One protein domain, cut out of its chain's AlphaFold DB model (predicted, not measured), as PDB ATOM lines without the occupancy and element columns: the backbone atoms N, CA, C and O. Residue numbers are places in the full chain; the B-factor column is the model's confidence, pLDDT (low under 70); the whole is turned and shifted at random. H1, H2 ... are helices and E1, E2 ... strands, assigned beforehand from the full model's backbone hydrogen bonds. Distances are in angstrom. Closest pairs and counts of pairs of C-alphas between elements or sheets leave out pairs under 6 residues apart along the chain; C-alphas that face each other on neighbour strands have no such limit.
ATOM      1  N   ALA A 130     -18.888  27.218 -21.640       96.75
ATOM      2  CA  ALA A 130     -19.524  26.259 -20.740       96.75
ATOM      3  C   ALA A 130     -20.817  26.817 -20.118       96.75
ATOM      4  O   ALA A 130     -21.857  26.152 -20.151       96.75
ATOM      5  N   ALA A 131     -20.791  28.056 -19.615       97.81
ATOM      6  CA  ALA A 131     -21.979  28.718 -19.081       97.81
ATOM      7  C   ALA A 131     -23.042  28.946 -20.171       97.81
ATOM      8  O   ALA A 131     -24.223  28.673 -19.947       97.81
ATOM      9  N   TRP A 132     -22.639  29.356 -21.380       98.38
ATOM     10  CA  TRP A 132     -23.557  29.474 -22.519       98.38
ATOM     11  C   TRP A 132     -24.218  28.125 -22.855       98.38
ATOM     12  O   TRP A 132     -25.444  28.047 -22.977       98.38
ATOM     13  N   THR A 133     -23.454  27.030 -22.912       98.31
ATOM     14  CA  THR A 133     -24.005  25.681 -23.126       98.31
ATOM     15  C   THR A 133     -25.023  25.294 -22.050       98.31
ATOM     16  O   THR A 133     -26.069  24.729 -22.375       98.31
ATOM     17  N   LEU A 134     -24.777  25.624 -20.779       98.31
ATOM     18  CA  LEU A 134     -25.741  25.367 -19.702       98.31
ATOM     19  C   LEU A 134     -27.035  26.168 -19.882       98.31
ATOM     20  O   LEU A 134     -28.122  25.597 -19.779       98.31
ATOM     21  N   VAL A 135     -26.932  27.457 -20.225       98.75
ATOM     22  CA  VAL A 135     -28.099  28.306 -20.518       98.75
ATOM     23  C   VAL A 135     -28.912  27.744 -21.684       98.75
ATOM     24  O   VAL A 135     -30.139  27.666 -21.606       98.75
ATOM     25  N   SER A 136     -28.249  27.306 -22.754       98.69
ATOM     26  CA  SER A 136     -28.889  26.633 -23.890       98.69
ATOM     27  C   SER A 136     -29.655  25.386 -23.454       98.69
ATOM     28  O   SER A 136     -30.850  25.261 -23.723       98.69
ATOM     29  N   ARG A 137     -29.000  24.508 -22.686       98.38
ATOM     30  CA  ARG A 137     -29.594  23.266 -22.182       98.38
ATOM     31  C   ARG A 137     -30.829  23.517 -21.316       98.38
ATOM     32  O   ARG A 137     -31.832  22.835 -21.491       98.38
ATOM     33  N   TYR A 138     -30.773  24.467 -20.385       98.06
ATOM     34  CA  TYR A 138     -31.877  24.726 -19.449       98.06
ATOM     35  C   TYR A 138     -33.015  25.541 -20.054       98.06
ATOM     36  O   TYR A 138     -34.166  25.388 -19.644       98.06
ATOM     37  N   SER A 139     -32.721  26.388 -21.039       97.94
ATOM     38  CA  SER A 139     -33.761  27.084 -21.799       97.94
ATOM     39  C   SER A 139     -34.419  26.201 -22.861       97.94
ATOM     40  O   SER A 139     -35.523  26.522 -23.294       97.94
ATOM     41  N   GLY A 140     -33.768  25.106 -23.272       98.00
ATOM     42  CA  GLY A 140     -34.203  24.269 -24.393       98.00
ATOM     43  C   GLY A 140     -33.983  24.925 -25.760       98.00
ATOM     44  O   GLY A 140     -34.546  24.475 -26.753       98.00
ATOM     45  N   ILE A 141     -33.191  26.001 -25.817       98.25
ATOM     46  CA  ILE A 141     -32.906  26.754 -27.039       98.25
ATOM     47  C   ILE A 141     -31.510  26.376 -27.513       98.25
ATOM     48  O   ILE A 141     -30.522  26.629 -26.828       98.25
ATOM     49  N   GLU A 142     -31.424  25.782 -28.695       97.31
ATOM     50  CA  GLU A 142     -30.164  25.341 -29.291       97.31
ATOM     51  C   GLU A 142     -29.241  26.520 -29.663       97.31
ATOM     52  O   GLU A 142     -29.694  27.574 -30.133       97.31
ATOM     53  N   VAL A 143     -27.931  26.319 -29.489       97.62
ATOM     54  CA  VAL A 143     -26.873  27.217 -29.980       97.62
ATOM     55  C   VAL A 143     -26.246  26.590 -31.218       97.62
ATOM     56  O   VAL A 143     -25.638  25.522 -31.141       97.62
ATOM     57  N   LYS A 144     -26.393  27.248 -32.368       96.00
ATOM     58  CA  LYS A 144     -25.864  26.753 -33.644       96.00
ATOM     59  C   LYS A 144     -24.405  27.161 -33.828       96.00
ATOM     60  O   LYS A 144     -23.924  28.106 -33.211       96.00
ATOM     61  N   SER A 145     -23.710  26.519 -34.763       95.19
ATOM     62  CA  SER A 145     -22.325  26.862 -35.128       95.19
ATOM     63  C   SER A 145     -22.123  28.338 -35.495       95.19
ATOM     64  O   SER A 145     -21.056  28.890 -35.246       95.19
ATOM     65  N   GLU A 146     -23.132  28.977 -36.090       95.56
ATOM     66  CA  GLU A 146     -23.116  30.408 -36.420       95.56
ATOM     67  C   GLU A 146     -23.196  31.297 -35.177       95.56
ATOM     68  O   GLU A 146     -22.571  32.350 -35.151       95.56
ATOM     69  N   ASP A 147     -23.923  30.868 -34.139       96.50
ATOM     70  CA  ASP A 147     -24.056  31.620 -32.889       96.50
ATOM     71  C   ASP A 147     -22.705  31.703 -32.170       96.50
ATOM     72  O   ASP A 147     -22.268  32.793 -31.813       96.50
ATOM     73  N   TRP A 148     -21.989  30.576 -32.062       94.31
ATOM     74  CA  TRP A 148     -20.651  30.511 -31.455       94.31
ATOM     75  C   TRP A 148     -19.611  31.396 -32.149       94.31
ATOM     76  O   TRP A 148     -18.641  31.821 -31.527       94.31
ATOM     77  N   LYS A 149     -19.790  31.641 -33.450       94.94
ATOM     78  CA  LYS A 149     -18.883  32.456 -34.270       94.94
ATOM     79  C   LYS A 149     -19.333  33.909 -34.381       94.94
ATOM     80  O   LYS A 149     -18.605  34.718 -34.953       94.94
ATOM     81  N   HIS A 150     -20.529  34.237 -33.896       95.94
ATOM     82  CA  HIS A 150     -21.084  35.569 -34.051       95.94
ATOM     83  C   HIS A 150     -20.299  36.562 -33.179       95.94
ATOM     84  O   HIS A 150     -20.163  36.317 -31.979       95.94
ATOM     85  N   PRO A 151     -19.832  37.705 -33.720       93.06
ATOM     86  CA  PRO A 151     -18.996  38.652 -32.969       93.06
ATOM     87  C   PRO A 151     -19.688  39.198 -31.712       93.06
ATOM     88  O   PRO A 151     -19.045  39.433 -30.700       93.06
ATOM     89  N   TRP A 152     -21.013  39.339 -31.758       95.00
ATOM     90  CA  TRP A 152     -21.823  39.817 -30.630       95.00
ATOM     91  C   TRP A 152     -22.166  38.746 -29.571       95.00
ATOM     92  O   TRP A 152     -22.784  39.050 -28.549       95.00
ATOM     93  N   GLY A 153     -21.783  37.487 -29.816       96.94
ATOM     94  CA  GLY A 153     -21.754  36.408 -28.829       96.94
ATOM     95  C   GLY A 153     -23.056  36.132 -28.062       96.94
ATOM     96  O   GLY A 153     -24.170  36.223 -28.587       96.94
ATOM     97  N   PHE A 154     -22.886  35.751 -26.792       98.56
ATOM     98  CA  PHE A 154     -23.942  35.229 -25.922       98.56
ATOM     99  C   PHE A 154     -25.156  36.152 -25.801       98.56
ATOM    100  O   PHE A 154     -26.284  35.709 -26.006       98.56
ATOM    101  N   TRP A 155     -24.956  37.432 -25.477       98.62
ATOM    102  CA  TRP A 155     -26.072  38.350 -25.225       98.62
ATOM    103  C   TRP A 155     -26.876  38.656 -26.484       98.62
ATOM    104  O   TRP A 155     -28.099  38.789 -26.407       98.62
ATOM    105  N   TYR A 156     -26.222  38.681 -27.646       98.44
ATOM    106  CA  TYR A 156     -26.926  38.765 -28.917       98.44
ATOM    107  C   TYR A 156     -27.743  37.510 -29.208       98.44
ATOM    108  O   TYR A 156     -28.890  37.619 -29.639       98.44
ATOM    109  N   TRP A 157     -27.208  36.318 -28.929       98.69
ATOM    110  CA  TRP A 157     -27.979  35.078 -29.033       98.69
ATOM    111  C   TRP A 157     -29.181  35.068 -28.078       98.69
ATOM    112  O   TRP A 157     -30.292  34.775 -28.525       98.69
ATOM    113  N   VAL A 158     -28.999  35.471 -26.811       98.75
ATOM    114  CA  VAL A 158     -30.085  35.621 -25.822       98.75
ATOM    115  C   VAL A 158     -31.185  36.525 -26.372       98.75
ATOM    116  O   VAL A 158     -32.363  36.161 -26.347       98.75
ATOM    117  N   TRP A 159     -30.799  37.684 -26.913       98.56
ATOM    118  CA  TRP A 159     -31.727  38.638 -27.505       98.56
ATOM    119  C   TRP A 159     -32.435  38.074 -28.746       98.56
ATOM    120  O   TRP A 159     -33.663  38.083 -28.810       98.56
ATOM    121  N   ARG A 160     -31.688  37.538 -29.713       98.00
ATOM    122  CA  ARG A 160     -32.209  37.086 -31.012       98.00
ATOM    123  C   ARG A 160     -33.100  35.853 -30.901       98.00
ATOM    124  O   ARG A 160     -34.047  35.704 -31.667       98.00
ATOM    125  N   LYS A 161     -32.782  34.942 -29.979       98.19
ATOM    126  CA  LYS A 161     -33.514  33.680 -29.779       98.19
ATOM    127  C   LYS A 161     -34.590  33.764 -28.704       98.19
ATOM    128  O   LYS A 161     -35.226  32.758 -28.409       98.19
ATOM    129  N   ASN A 162     -34.813  34.951 -28.147       98.06
ATOM    130  CA  ASN A 162     -35.822  35.189 -27.124       98.06
ATOM    131  C   ASN A 162     -35.639  34.330 -25.861       98.06
ATOM    132  O   ASN A 162     -36.609  33.868 -25.258       98.06
ATOM    133  N   VAL A 163     -34.381  34.102 -25.475       98.69
ATOM    134  CA  VAL A 163     -34.033  33.239 -24.341       98.69
ATOM    135  C   VAL A 163     -34.622  33.828 -23.054       98.69
ATOM    136  O   VAL A 163     -34.521  35.039 -22.843       98.69
ATOM    137  N   PRO A 164     -35.245  33.011 -22.177       98.69
ATOM    138  CA  PRO A 164     -35.745  33.487 -20.895       98.69
ATOM    139  C   PRO A 164     -34.644  34.138 -20.061       98.69
ATOM    140  O   PRO A 164     -33.575  33.554 -19.890       98.69
ATOM    141  N   ILE A 165     -34.937  35.306 -19.493       98.81
ATOM    142  CA  ILE A 165     -33.976  36.065 -18.686       98.81
ATOM    143  C   ILE A 165     -34.421  36.185 -17.231       98.81
ATOM    144  O   ILE A 165     -35.616  36.248 -16.923       98.81
ATOM    145  N   VAL A 166     -33.442  36.267 -16.332       98.81
ATOM    146  CA  VAL A 166     -33.644  36.561 -14.911       98.81
ATOM    147  C   VAL A 166     -33.017  37.912 -14.585       98.81
ATOM    148  O   VAL A 166     -31.844  38.133 -14.855       98.81
ATOM    149  N   ILE A 167     -33.774  38.831 -13.993       98.81
ATOM    150  CA  ILE A 167     -33.277  40.137 -13.552       98.81
ATOM    151  C   ILE A 167     -33.039  40.085 -12.046       98.81
ATOM    152  O   ILE A 167     -33.966  39.802 -11.284       98.81
ATOM    153  N   VAL A 168     -31.816  40.394 -11.614       98.62
ATOM    154  CA  VAL A 168     -31.397  40.354 -10.203       98.62
ATOM    155  C   VAL A 168     -30.771  41.663  -9.737       98.62
ATOM    156  O   VAL A 168     -30.276  42.458 -10.531       98.62
ATOM    157  N   GLU A 169     -30.756  41.887  -8.423       96.56
ATOM    158  CA  GLU A 169     -30.034  43.007  -7.813       96.56
ATOM    159  C   GLU A 169     -28.579  42.615  -7.505       96.56
ATOM    160  O   GLU A 169     -28.318  41.862  -6.560       96.56
ATOM    161  N   GLY A 170     -27.635  43.171  -8.271       96.81
ATOM    162  CA  GLY A 170     -26.189  43.058  -8.054       96.81
ATOM    163  C   GLY A 170     -25.460  42.053  -8.956       96.81
ATOM    164  O   GLY A 170     -25.934  40.943  -9.199       96.81
ATOM    165  N   ALA A 171     -24.260  42.434  -9.407       97.69
ATOM    166  CA  ALA A 171     -23.463  41.684 -10.383       97.69
ATOM    167  C   ALA A 171     -23.091  40.262  -9.922       97.69
ATOM    168  O   ALA A 171     -23.253  39.319 -10.692       97.69
ATOM    169  N   LYS A 172     -22.700  40.066  -8.652       97.56
ATOM    170  CA  LYS A 172     -22.346  38.730  -8.128       97.56
ATOM    171  C   LYS A 172     -23.494  37.722  -8.211       97.56
ATOM    172  O   LYS A 172     -23.261  36.550  -8.478       97.56
ATOM    173  N   LYS A 173     -24.742  38.170  -8.027       98.00
ATOM    174  CA  LYS A 173     -25.916  37.292  -8.155       98.00
ATOM    175  C   LYS A 173     -26.175  36.915  -9.604       98.00
ATOM    176  O   LYS A 173     -26.498  35.764  -9.870       98.00
ATOM    177  N   ALA A 174     -26.007  37.860 -10.533       98.62
ATOM    178  CA  ALA A 174     -26.117  37.554 -11.956       98.62
ATOM    179  C   ALA A 174     -25.036  36.553 -12.369       98.62
ATOM    180  O   ALA A 174     -25.350  35.550 -12.992       98.62
ATOM    181  N   ALA A 175     -23.793  36.757 -11.933       98.56
ATOM    182  CA  ALA A 175     -22.691  35.840 -12.201       98.56
ATOM    183  C   ALA A 175     -22.926  34.431 -11.625       98.56
ATOM    184  O   ALA A 175     -22.680  33.437 -12.306       98.56
ATOM    185  N   CYS A 176     -23.470  34.336 -10.407       98.44
ATOM    186  CA  CYS A 176     -23.873  33.065  -9.799       98.44
ATOM    187  C   CYS A 176     -24.983  32.370 -10.611       98.44
ATOM    188  O   CYS A 176     -24.897  31.181 -10.901       98.44
ATOM    189  N   LEU A 177     -26.002  33.109 -11.059       98.69
ATOM    190  CA  LEU A 177     -27.063  32.542 -11.895       98.69
ATOM    191  C   LEU A 177     -26.575  32.133 -13.292       98.69
ATOM    192  O   LEU A 177     -27.005  31.096 -13.790       98.69
ATOM    193  N   LEU A 178     -25.653  32.888 -13.896       98.75
ATOM    194  CA  LEU A 178     -25.004  32.521 -15.159       98.75
ATOM    195  C   LEU A 178     -24.179  31.237 -14.994       98.75
ATOM    196  O   LEU A 178     -24.287  30.338 -15.823       98.75
ATOM    197  N   THR A 179     -23.451  31.112 -13.879       98.50
ATOM    198  CA  THR A 179     -22.748  29.876 -13.482       98.50
ATOM    199  C   THR A 179     -23.716  28.697 -13.382       98.50
ATOM    200  O   THR A 179     -23.421  27.595 -13.836       98.50
ATOM    201  N   ALA A 180     -24.911  28.939 -12.838       98.19
ATOM    202  CA  ALA A 180     -25.963  27.941 -12.703       98.19
ATOM    203  C   ALA A 180     -26.788  27.706 -13.987       98.19
ATOM    204  O   ALA A 180     -27.749  26.944 -13.941       98.19
ATOM    205  N   GLY A 181     -26.449  28.325 -15.125       98.19
ATOM    206  CA  GLY A 181     -27.136  28.094 -16.401       98.19
ATOM    207  C   GLY A 181     -28.408  28.919 -16.622       98.19
ATOM    208  O   GLY A 181     -29.286  28.500 -17.373       98.19
ATOM    209  N   TYR A 182     -28.532  30.094 -16.002       98.69
ATOM    210  CA  TYR A 182     -29.630  31.036 -16.246       98.69
ATOM    211  C   TYR A 182     -29.103  32.339 -16.853       98.69
ATOM    212  O   TYR A 182     -28.192  32.949 -16.300       98.69
ATOM    213  N   ALA A 183     -29.703  32.813 -17.953       98.75
ATOM    214  CA  ALA A 183     -29.355  34.104 -18.552       98.75
ATOM    215  C   ALA A 183     -29.762  35.253 -17.613       98.75
ATOM    216  O   ALA A 183     -30.916  35.688 -17.605       98.75
ATOM    217  N   ALA A 184     -28.828  35.716 -16.782       98.81
ATOM    218  CA  ALA A 184     -29.114  36.661 -15.713       98.81
ATOM    219  C   ALA A 184     -28.536  38.054 -15.980       98.81
ATOM    220  O   ALA A 184     -27.335  38.217 -16.184       98.81
ATOM    221  N   ILE A 185     -29.402  39.065 -15.923       98.81
ATOM    222  CA  ILE A 185     -29.057  40.483 -16.052       98.81
ATOM    223  C   ILE A 185     -29.064  41.095 -14.653       98.81
ATOM    224  O   ILE A 185     -30.042  40.968 -13.911       98.81
ATOM    225  N   ALA A 186     -27.988  41.784 -14.283       98.56
ATOM    226  CA  ALA A 186     -27.921  42.469 -12.998       98.56
ATOM    227  C   ALA A 186     -28.313  43.944 -13.123       98.56
ATOM    228  O   ALA A 186     -27.957  44.625 -14.078       98.56
ATOM    229  N   ILE A 187     -28.981  44.473 -12.106       98.38
ATOM    230  CA  ILE A 187     -29.166  45.912 -11.905       98.38
ATOM    231  C   ILE A 187     -28.561  46.328 -10.558       98.38
ATOM    232  O   ILE A 187     -28.571  45.535  -9.614       98.38
ATOM    233  N   PRO A 188     -28.040  47.560 -10.417       96.19
ATOM    234  CA  PRO A 188     -27.340  47.989  -9.200       96.19
ATOM    235  C   PRO A 188     -28.260  48.236  -7.997       96.19
ATOM    236  O   PRO A 188     -27.785  48.418  -6.880       96.19
ATOM    237  N   GLY A 189     -29.574  48.256  -8.210       95.19
ATOM    238  CA  GLY A 189     -30.570  48.368  -7.152       95.19
ATOM    239  C   GLY A 189     -31.962  48.029  -7.672       95.19
ATOM    240  O   GLY A 189     -32.222  48.192  -8.861       95.19
ATOM    241  N   VAL A 190     -32.890  47.628  -6.801       95.62
ATOM    242  CA  VAL A 190     -34.245  47.191  -7.223       95.62
ATOM    243  C   VAL A 190     -35.028  48.217  -8.058       95.62
ATOM    244  O   VAL A 190     -35.837  47.849  -8.904       95.62
ATOM    245  N   ASN A 191     -34.771  49.514  -7.862       95.19
ATOM    246  CA  ASN A 191     -35.403  50.599  -8.624       95.19
ATOM    247  C   ASN A 191     -34.605  51.006  -9.876       95.19
ATOM    248  O   ASN A 191     -35.036  51.886 -10.615       95.19
ATOM    249  N   ALA A 192     -33.429  50.417 -10.109       96.38
ATOM    250  CA  ALA A 192     -32.520  50.836 -11.172       96.38
ATOM    251  C   ALA A 192     -32.943  50.345 -12.564       96.38
ATOM    252  O   ALA A 192     -32.420  50.860 -13.549       96.38
ATOM    253  N   GLY A 193     -33.914  49.433 -12.667       96.50
ATOM    254  CA  GLY A 193     -34.444  48.970 -13.955       96.50
ATOM    255  C   GLY A 193     -35.401  49.950 -14.648       96.50
ATOM    256  O   GLY A 193     -35.777  49.722 -15.790       96.50
ATOM    257  N   TYR A 194     -35.801  51.050 -14.009       96.88
ATOM    258  CA  TYR A 194     -36.660  52.064 -14.631       96.88
ATOM    259  C   TYR A 194     -36.281  53.479 -14.192       96.88
ATOM    260  O   TYR A 194     -35.552  53.686 -13.219       96.88
ATOM    261  N   ARG A 195     -36.784  54.484 -14.907       95.69
ATOM    262  CA  ARG A 195     -36.618  55.903 -14.581       95.69
ATOM    263  C   ARG A 195     -37.968  56.595 -14.491       95.69
ATOM    264  O   ARG A 195     -38.973  56.120 -15.011       95.69
ATOM    265  N   THR A 196     -37.984  57.707 -13.768       95.06
ATOM    266  CA  THR A 196     -39.105  58.655 -13.749       95.06
ATOM    267  C   THR A 196     -38.531  59.986 -14.208       95.06
ATOM    268  O   THR A 196     -37.617  60.455 -13.528       95.06
ATOM    269  N   PRO A 197     -38.994  60.558 -15.329       94.31
ATOM    270  CA  PRO A 197     -38.585  61.890 -15.749       94.31
ATOM    271  C   PRO A 197     -38.844  62.900 -14.635       94.31
ATOM    272  O   PRO A 197     -39.926  62.902 -14.036       94.31
ATOM    273  N   LYS A 198     -37.840  63.727 -14.358       94.75
ATOM    274  CA  LYS A 198     -37.908  64.805 -13.380       94.75
ATOM    275  C   LYS A 198     -37.299  66.075 -13.954       94.75
ATOM    276  O   LYS A 198     -36.371  65.967 -14.754       94.75
ATOM    277  N   ASP A 199     -37.833  67.224 -13.562       92.88
ATOM    278  CA  ASP A 199     -37.212  68.524 -13.831       92.88
ATOM    279  C   ASP A 199     -36.012  68.776 -12.897       92.88
ATOM    280  O   ASP A 199     -35.618  67.907 -12.108       92.88
ATOM    281  N   GLU A 200     -35.408  69.959 -13.015       90.94
ATOM    282  CA  GLU A 200     -34.262  70.382 -12.203       90.94
ATOM    283  C   GLU A 200     -34.605  70.495 -10.708       90.94
ATOM    284  O   GLU A 200     -33.758  70.204  -9.861       90.94
ATOM    285  N   ASP A 201     -35.864  70.808 -10.388       91.62
ATOM    286  CA  ASP A 201     -36.397  70.891  -9.023       91.62
ATOM    287  C   ASP A 201     -36.781  69.512  -8.446       91.62
ATOM    288  O   ASP A 201     -37.092  69.364  -7.260       91.62
ATOM    289  N   GLY A 202     -36.728  68.459  -9.267       90.56
ATOM    290  CA  GLY A 202     -37.020  67.082  -8.882       90.56
ATOM    291  C   GLY A 202     -38.501  66.689  -8.941       90.56
ATOM    292  O   GLY A 202     -38.831  65.561  -8.526       90.56
ATOM    293  N   ASN A 203     -39.367  67.557  -9.470       94.00
ATOM    294  CA  ASN A 203     -40.781  67.284  -9.710       94.00
ATOM    295  C   ASN A 203     -40.941  66.279 -10.848       94.00
ATOM    296  O   ASN A 203     -40.174  66.258 -11.807       94.00
ATOM    297  N   ILE A 204     -41.952  65.416 -10.752       95.25
ATOM    298  CA  ILE A 204     -42.227  64.410 -11.782       95.25
ATOM    299  C   ILE A 204     -42.893  65.089 -12.979       95.25
ATOM    300  O   ILE A 204     -44.011  65.582 -12.862       95.25
ATOM    301  N   ILE A 205     -42.236  65.030 -14.136       95.81
ATOM    302  CA  ILE A 205     -42.710  65.665 -15.379       95.81
ATOM    303  C   ILE A 205     -43.140  64.661 -16.452       95.81
ATOM    304  O   ILE A 205     -43.517  65.038 -17.556       95.81
ATOM    305  N   GLY A 206     -43.074  63.361 -16.164       93.62
ATOM    306  CA  GLY A 206     -43.389  62.352 -17.165       93.62
ATOM    307  C   GLY A 206     -43.669  60.973 -16.598       93.62
ATOM    308  O   GLY A 206     -43.459  60.682 -15.416       93.62
ATOM    309  N   LYS A 207     -44.157  60.100 -17.482       94.44
ATOM    310  CA  LYS A 207     -44.459  58.715 -17.132       94.44
ATOM    311  C   LYS A 207     -43.168  57.925 -16.889       94.44
ATOM    312  O   LYS A 207     -42.150  58.186 -17.531       94.44
ATOM    313  N   PRO A 208     -43.197  56.944 -15.975       95.44
ATOM    314  CA  PRO A 208     -42.079  56.032 -15.794       95.44
ATOM    315  C   PRO A 208     -41.778  55.256 -17.072       95.44
ATOM    316  O   PRO A 208     -42.711  54.856 -17.762       95.44
ATOM    317  N   PHE A 209     -40.505  54.979 -17.331       96.50
ATOM    318  CA  PHE A 209     -40.074  54.175 -18.475       96.50
ATOM    319  C   PHE A 209     -38.970  53.198 -18.069       96.50
ATOM    320  O   PHE A 209     -38.230  53.443 -17.109       96.50
ATOM    321  N   LEU A 210     -38.894  52.066 -18.766       97.31
ATOM    322  CA  LEU A 210     -37.864  51.054 -18.551       97.31
ATOM    323  C   LEU A 210     -36.504  51.601 -19.015       97.31
ATOM    324  O   LEU A 210     -36.445  52.332 -20.000       97.31
ATOM    325  N   VAL A 211     -35.408  51.289 -18.316       97.25
ATOM    326  CA  VAL A 211     -34.082  51.734 -18.790       97.25
ATOM    327  C   VAL A 211     -33.781  51.150 -20.177       97.25
ATOM    328  O   VAL A 211     -34.181  50.009 -20.423       97.25
ATOM    329  N   PRO A 212     -33.065  51.882 -21.057       97.69
ATOM    330  CA  PRO A 212     -32.776  51.430 -22.422       97.69
ATOM    331  C   PRO A 212     -32.211  50.005 -22.491       97.69
ATOM    332  O   PRO A 212     -32.658  49.200 -23.300       97.69
ATOM    333  N   ASP A 213     -31.325  49.668 -21.554       97.88
ATOM    334  CA  ASP A 213     -30.700  48.349 -21.426       97.88
ATOM    335  C   ASP A 213     -31.713  47.211 -21.309       97.88
ATOM    336  O   ASP A 213     -31.626  46.208 -22.007       97.88
ATOM    337  N   LEU A 214     -32.690  47.360 -20.411       98.19
ATOM    338  CA  LEU A 214     -33.715  46.341 -20.196       98.19
ATOM    339  C   LEU A 214     -34.778  46.392 -21.294       98.19
ATOM    340  O   LEU A 214     -35.330  45.351 -21.636       98.19
ATOM    341  N   LYS A 215     -35.040  47.574 -21.866       98.00
ATOM    342  CA  LYS A 215     -35.950  47.744 -23.005       98.00
ATOM    343  C   LYS A 215     -35.473  46.975 -24.232       98.00
ATOM    344  O   LYS A 215     -36.289  46.326 -24.871       98.00
ATOM    345  N   HIS A 216     -34.168  46.949 -24.497       98.00
ATOM    346  CA  HIS A 216     -33.588  46.127 -25.567       98.00
ATOM    347  C   HIS A 216     -33.953  44.641 -25.444       98.00
ATOM    348  O   HIS A 216     -34.136  43.953 -26.446       98.00
ATOM    349  N   PHE A 217     -34.119  44.144 -24.214       98.06
ATOM    350  CA  PHE A 217     -34.499  42.760 -23.934       98.06
ATOM    351  C   PHE A 217     -35.998  42.559 -23.655       98.06
ATOM    352  O   PHE A 217     -36.406  41.417 -23.433       98.06
ATOM    353  N   ALA A 218     -36.818  43.610 -23.676       96.88
ATOM    354  CA  ALA A 218     -38.268  43.523 -23.538       96.88
ATOM    355  C   ALA A 218     -38.892  43.233 -24.910       96.88
ATOM    356  O   ALA A 218     -39.406  44.123 -25.572       96.88
ATOM    357  N   THR A 219     -38.765  41.992 -25.379       96.50
ATOM    358  CA  THR A 219     -39.317  41.560 -26.669       96.50
ATOM    359  C   THR A 219     -40.589  40.730 -26.478       96.50
ATOM    360  O   THR A 219     -40.695  40.028 -25.462       96.50
ATOM    361  N   PRO A 220     -41.493  40.700 -27.475       95.94
ATOM    362  CA  PRO A 220     -42.709  39.904 -27.410       95.94
ATOM    363  C   PRO A 220     -42.466  38.459 -26.999       95.94
ATOM    364  O   PRO A 220     -41.526  37.798 -27.451       95.94
ATOM    365  N   TYR A 221     -43.334  37.973 -26.116       95.50
ATOM    366  CA  TYR A 221     -43.346  36.598 -25.612       95.50
ATOM    367  C   TYR A 221     -42.096  36.170 -24.822       95.50
ATOM    368  O   TYR A 221     -41.997  34.998 -24.447       95.50
ATOM    369  N   ARG A 222     -41.147  37.074 -24.514       98.00
ATOM    370  CA  ARG A 222     -40.008  36.723 -23.654       98.00
ATOM    371  C   ARG A 222     -40.483  36.445 -22.238       98.00
ATOM    372  O   ARG A 222     -41.104  37.289 -21.595       98.00
ATOM    373  N   ARG A 223     -40.085  35.302 -21.683       98.06
ATOM    374  CA  ARG A 223     -40.236  35.067 -20.246       98.06
ATOM    375  C   ARG A 223     -39.170  35.852 -19.482       98.06
ATOM    376  O   ARG A 223     -37.981  35.563 -19.605       98.06
ATOM    377  N   VAL A 224     -39.611  36.798 -18.658       98.38
ATOM    378  CA  VAL A 224     -38.745  37.585 -17.770       98.38
ATOM    379  C   VAL A 224     -39.093  37.284 -16.316       98.38
ATOM    380  O   VAL A 224     -40.226  37.493 -15.882       98.38
ATOM    381  N   THR A 225     -38.119  36.805 -15.548       98.44
ATOM    382  CA  THR A 225     -38.258  36.563 -14.107       98.44
ATOM    383  C   THR A 225     -37.524  37.651 -13.335       98.44
ATOM    384  O   THR A 225     -36.345  37.877 -13.568       98.44
ATOM    385  N   ILE A 226     -38.185  38.315 -12.386       98.31
ATOM    386  CA  ILE A 226     -37.530  39.275 -11.483       98.31
ATOM    387  C   ILE A 226     -37.242  38.568 -10.157       98.31
ATOM    388  O   ILE A 226     -38.169  38.117  -9.485       98.31
ATOM    389  N   CYS A 227     -35.969  38.477  -9.781       96.88
ATOM    390  CA  CYS A 227     -35.497  37.780  -8.588       96.88
ATOM    391  C   CYS A 227     -34.659  38.739  -7.722       96.88
ATOM    392  O   CYS A 227     -33.446  38.869  -7.874       96.88
ATOM    393  N   PHE A 228     -35.335  39.471  -6.834       96.19
ATOM    394  CA  PHE A 228     -34.699  40.364  -5.858       96.19
ATOM    395  C   PHE A 228     -34.665  39.736  -4.468       96.19
ATOM    396  O   PHE A 228     -35.422  38.806  -4.183       96.19
ATOM    397  N   ASP A 229     -33.797  40.266  -3.605       89.06
ATOM    398  CA  ASP A 229     -33.604  39.726  -2.262       89.06
ATOM    399  C   ASP A 229     -34.887  39.769  -1.440       89.06
ATOM    400  O   ASP A 229     -35.628  40.758  -1.416       89.06
ATOM    401  N   HIS A 230     -35.106  38.680  -0.712       86.94
ATOM    402  CA  HIS A 230     -36.117  38.621   0.320       86.94
ATOM    403  C   HIS A 230     -35.588  39.296   1.593       86.94
ATOM    404  O   HIS A 230     -34.543  38.921   2.121       86.94
ATOM    405  N   ASP A 231     -36.340  40.256   2.120       88.88
ATOM    406  CA  ASP A 231     -36.046  40.928   3.387       88.88
ATOM    407  C   ASP A 231     -37.125  40.566   4.425       88.88
ATOM    408  O   ASP A 231     -38.240  40.192   4.068       88.88
ATOM    409  N   LYS A 232     -36.809  40.660   5.720       88.38
ATOM    410  CA  LYS A 232     -37.786  40.466   6.807       88.38
ATOM    411  C   LYS A 232     -38.407  41.784   7.271       88.38
ATOM    412  O   LYS A 232     -39.500  41.778   7.831       88.38
ATOM    413  N   LYS A 233     -37.732  42.917   7.054       91.56
ATOM    414  CA  LYS A 233     -38.216  44.238   7.452       91.56
ATOM    415  C   LYS A 233     -39.414  44.621   6.571       91.56
ATOM    416  O   LYS A 233     -39.232  44.779   5.360       91.56
ATOM    417  N   PRO A 234     -40.613  44.854   7.143       91.38
ATOM    418  CA  PRO A 234     -41.829  45.106   6.361       91.38
ATOM    419  C   PRO A 234     -41.699  46.256   5.357       91.38
ATOM    420  O   PRO A 234     -42.127  46.144   4.210       91.38
ATOM    421  N   GLU A 235     -41.040  47.344   5.761       91.12
ATOM    422  CA  GLU A 235     -40.769  48.499   4.900       91.12
ATOM    423  C   GLU A 235     -39.930  48.117   3.667       91.12
ATOM    424  O   GLU A 235     -40.248  48.505   2.539       91.12
ATOM    425  N   THR A 236     -38.878  47.312   3.859       89.75
ATOM    426  CA  THR A 236     -38.019  46.854   2.761       89.75
ATOM    427  C   THR A 236     -38.784  45.922   1.830       89.75
ATOM    428  O   THR A 236     -38.729  46.110   0.615       89.75
ATOM    429  N   VAL A 237     -39.560  44.985   2.381       92.06
ATOM    430  CA  VAL A 237     -40.426  44.082   1.607       92.06
ATOM    431  C   VAL A 237     -41.394  44.874   0.733       92.06
ATOM    432  O   VAL A 237     -41.505  44.613  -0.465       92.06
ATOM    433  N   GLN A 238     -42.064  45.879   1.301       93.56
ATOM    434  CA  GLN A 238     -43.017  46.706   0.564       93.56
ATOM    435  C   GLN A 238     -42.337  47.495  -0.562       93.56
ATOM    436  O   GLN A 238     -42.863  47.576  -1.678       93.56
ATOM    437  N   ARG A 239     -41.144  48.038  -0.300       92.94
ATOM    438  CA  ARG A 239     -40.339  48.734  -1.309       92.94
ATOM    439  C   ARG A 239     -39.942  47.803  -2.457       92.94
ATOM    440  O   ARG A 239     -40.126  48.171  -3.614       92.94
ATOM    441  N   VAL A 240     -39.448  46.603  -2.151       94.44
ATOM    442  CA  VAL A 240     -39.054  45.599  -3.155       94.44
ATOM    443  C   VAL A 240     -40.266  45.154  -3.978       94.44
ATOM    444  O   VAL A 240     -40.212  45.191  -5.205       94.44
ATOM    445  N   ARG A 241     -41.402  44.844  -3.341       95.38
ATOM    446  CA  ARG A 241     -42.655  44.497  -4.042       95.38
ATOM    447  C   ARG A 241     -43.120  45.603  -4.984       95.38
ATOM    448  O   ARG A 241     -43.553  45.324  -6.101       95.38
ATOM    449  N   THR A 242     -43.011  46.857  -4.552       95.31
ATOM    450  CA  THR A 242     -43.363  48.017  -5.381       95.31
ATOM    451  C   THR A 242     -42.448  48.122  -6.600       95.31
ATOM    452  O   THR A 242     -42.940  48.316  -7.712       95.31
ATOM    453  N   ALA A 243     -41.139  47.937  -6.407       95.62
ATOM    454  CA  ALA A 243     -40.154  47.940  -7.484       95.62
ATOM    455  C   ALA A 243     -40.425  46.825  -8.509       95.62
ATOM    456  O   ALA A 243     -40.510  47.107  -9.705       95.62
ATOM    457  N   ILE A 244     -40.666  45.592  -8.040       96.81
ATOM    458  CA  ILE A 244     -41.027  44.436  -8.878       96.81
ATOM    459  C   ILE A 244     -42.297  44.732  -9.679       96.81
ATOM    460  O   ILE A 244     -42.297  44.601 -10.899       96.81
ATOM    461  N   LYS A 245     -43.375  45.185  -9.020       96.81
ATOM    462  CA  LYS A 245     -44.655  45.485  -9.685       96.81
ATOM    463  C   LYS A 245     -44.493  46.549 -10.766       96.81
ATOM    464  O   LYS A 245     -45.091  46.442 -11.833       96.81
ATOM    465  N   ARG A 246     -43.715  47.596 -10.490       96.94
ATOM    466  CA  ARG A 246     -43.499  48.694 -11.433       96.94
ATOM    467  C   ARG A 246     -42.651  48.262 -12.622       96.94
ATOM    468  O   ARG A 246     -43.028  48.551 -13.751       96.94
ATOM    469  N   MET A 247     -41.557  47.547 -12.375       97.75
ATOM    470  CA  MET A 247     -40.693  47.021 -13.428       97.75
ATOM    471  C   MET A 247     -41.422  45.995 -14.295       97.75
ATOM    472  O   MET A 247     -41.392  46.118 -15.511       97.75
ATOM    473  N   GLY A 248     -42.148  45.054 -13.685       97.56
ATOM    474  CA  GLY A 248     -42.942  44.055 -14.403       97.56
ATOM    475  C   GLY A 248     -44.011  44.677 -15.302       97.56
ATOM    476  O   GLY A 248     -44.170  44.254 -16.439       97.56
ATOM    477  N   LYS A 249     -44.692  45.738 -14.842       97.38
ATOM    478  CA  LYS A 249     -45.634  46.491 -15.686       97.38
ATOM    479  C   LYS A 249     -44.960  47.132 -16.895       97.38
ATOM    480  O   LYS A 249     -45.531  47.104 -17.971       97.38
ATOM    481  N   LEU A 250     -43.783  47.731 -16.711       97.69
ATOM    482  CA  LEU A 250     -43.053  48.363 -17.812       97.69
ATOM    483  C   LEU A 250     -42.537  47.320 -18.808       97.69
ATOM    484  O   LEU A 250     -42.688  47.515 -20.004       97.69
ATOM    485  N   LEU A 251     -42.014  46.190 -18.321       97.50
ATOM    486  CA  LEU A 251     -41.609  45.062 -19.164       97.50
ATOM    487  C   LEU A 251     -42.775  44.535 -20.012       97.50
ATOM    488  O   LEU A 251     -42.584  44.302 -21.195       97.50
ATOM    489  N   ALA A 252     -43.971  44.408 -19.431       95.62
ATOM    490  CA  ALA A 252     -45.165  43.935 -20.136       95.62
ATOM    491  C   ALA A 252     -45.784  44.959 -21.107       95.62
ATOM    492  O   ALA A 252     -46.665  44.605 -21.878       95.62
ATOM    493  N   VAL A 253     -45.410  46.238 -21.011       94.50
ATOM    494  CA  VAL A 253     -45.842  47.277 -21.962       94.50
ATOM    495  C   VAL A 253     -44.868  47.380 -23.134       94.50
ATOM    496  O   VAL A 253     -45.286  47.717 -24.236       94.50
ATOM    497  N   GLU A 254     -43.579  47.144 -22.887       92.25
ATOM    498  CA  GLU A 254     -42.516  47.268 -23.890       92.25
ATOM    499  C   GLU A 254     -42.327  45.997 -24.734       92.25
ATOM    500  O   GLU A 254     -41.957  46.115 -25.899       92.25
ATOM    501  N   GLY A 255     -42.567  44.812 -24.156       82.06
ATOM    502  CA  GLY A 255     -42.498  43.514 -24.840       82.06
ATOM    503  C   GLY A 255     -43.873  42.954 -25.143       82.06
ATOM    504  O   GLY A 255     -44.058  42.476 -26.280       82.06
TER     505      GLY A 255
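AT A GLANCE: This is residues 130 to 255 of the 255 residues of the protein "DUF3854 domain-containing protein" of Calothrix sp. NIES-4101 (UniProt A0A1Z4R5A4). A small parallel sheet sits in the middle of an elongated domain, with H4 over one face, H1, H2 and H3 gathered toward one end and the long helix H6 passing edge strand E3. The long link of residues 188 to 211 reaches out toward the other end. The printed part has 126 residues with six named helices and three named strands, along the chain H1 H2 H3 E1 H4 E2 H5 E3 H6; the sheet order is E2 E1 E3, the class mostly helix. It is only just compact, close to loose, with a radius of gyration of the C-alphas of 16.2 A and spans of 52 by 33 by 23 A.

IN THESE COORDINATES: H1, residues 130 to 139, begins at C-alpha (-19.524, 26.259, -20.740) and is 14.3 A long. H2 is 145 to 149, H3 153 to 160, E1 165 to 169, H4 171 to 179, E2 183 to 187, H5 212 to 216 and E3 224 to 227. H6, 234 to 254, measures 30.3 A and ends at C-alpha (-42.516, 47.268, -23.890).

HOW THE PARTS SIT: N 185 and O 166 of E2 and E1 are 2.8 A apart, as are N 167 and O 225 of E1 and E3. H4 runs along E2, 7.5 A over the sheet. E1, H4, E2 form a strand-helix-strand unit, two parallel neighbours joined through a helix; E2, H5, E3 form a split one, with E1 between; both crossovers are right-handed. H1, H3, H5 and H6 only graze the sheet. H2 and H3 touch only at the corner, C-alphas 147 and 157 being 6.5 A apart. Every O i to N i+4 pair is within hydrogen-bond range in H1, H3, H4, H5 and H6; H2 has 0 of 1, and 1 of 2 for i+3.

THE WHOLE: The farthest C-alphas, of Ser 145 and Asp 201, are 53.1 A apart. The printed part has no cut, the link E2 to H5 is long, and no printed residue is under 70 in pLDDT.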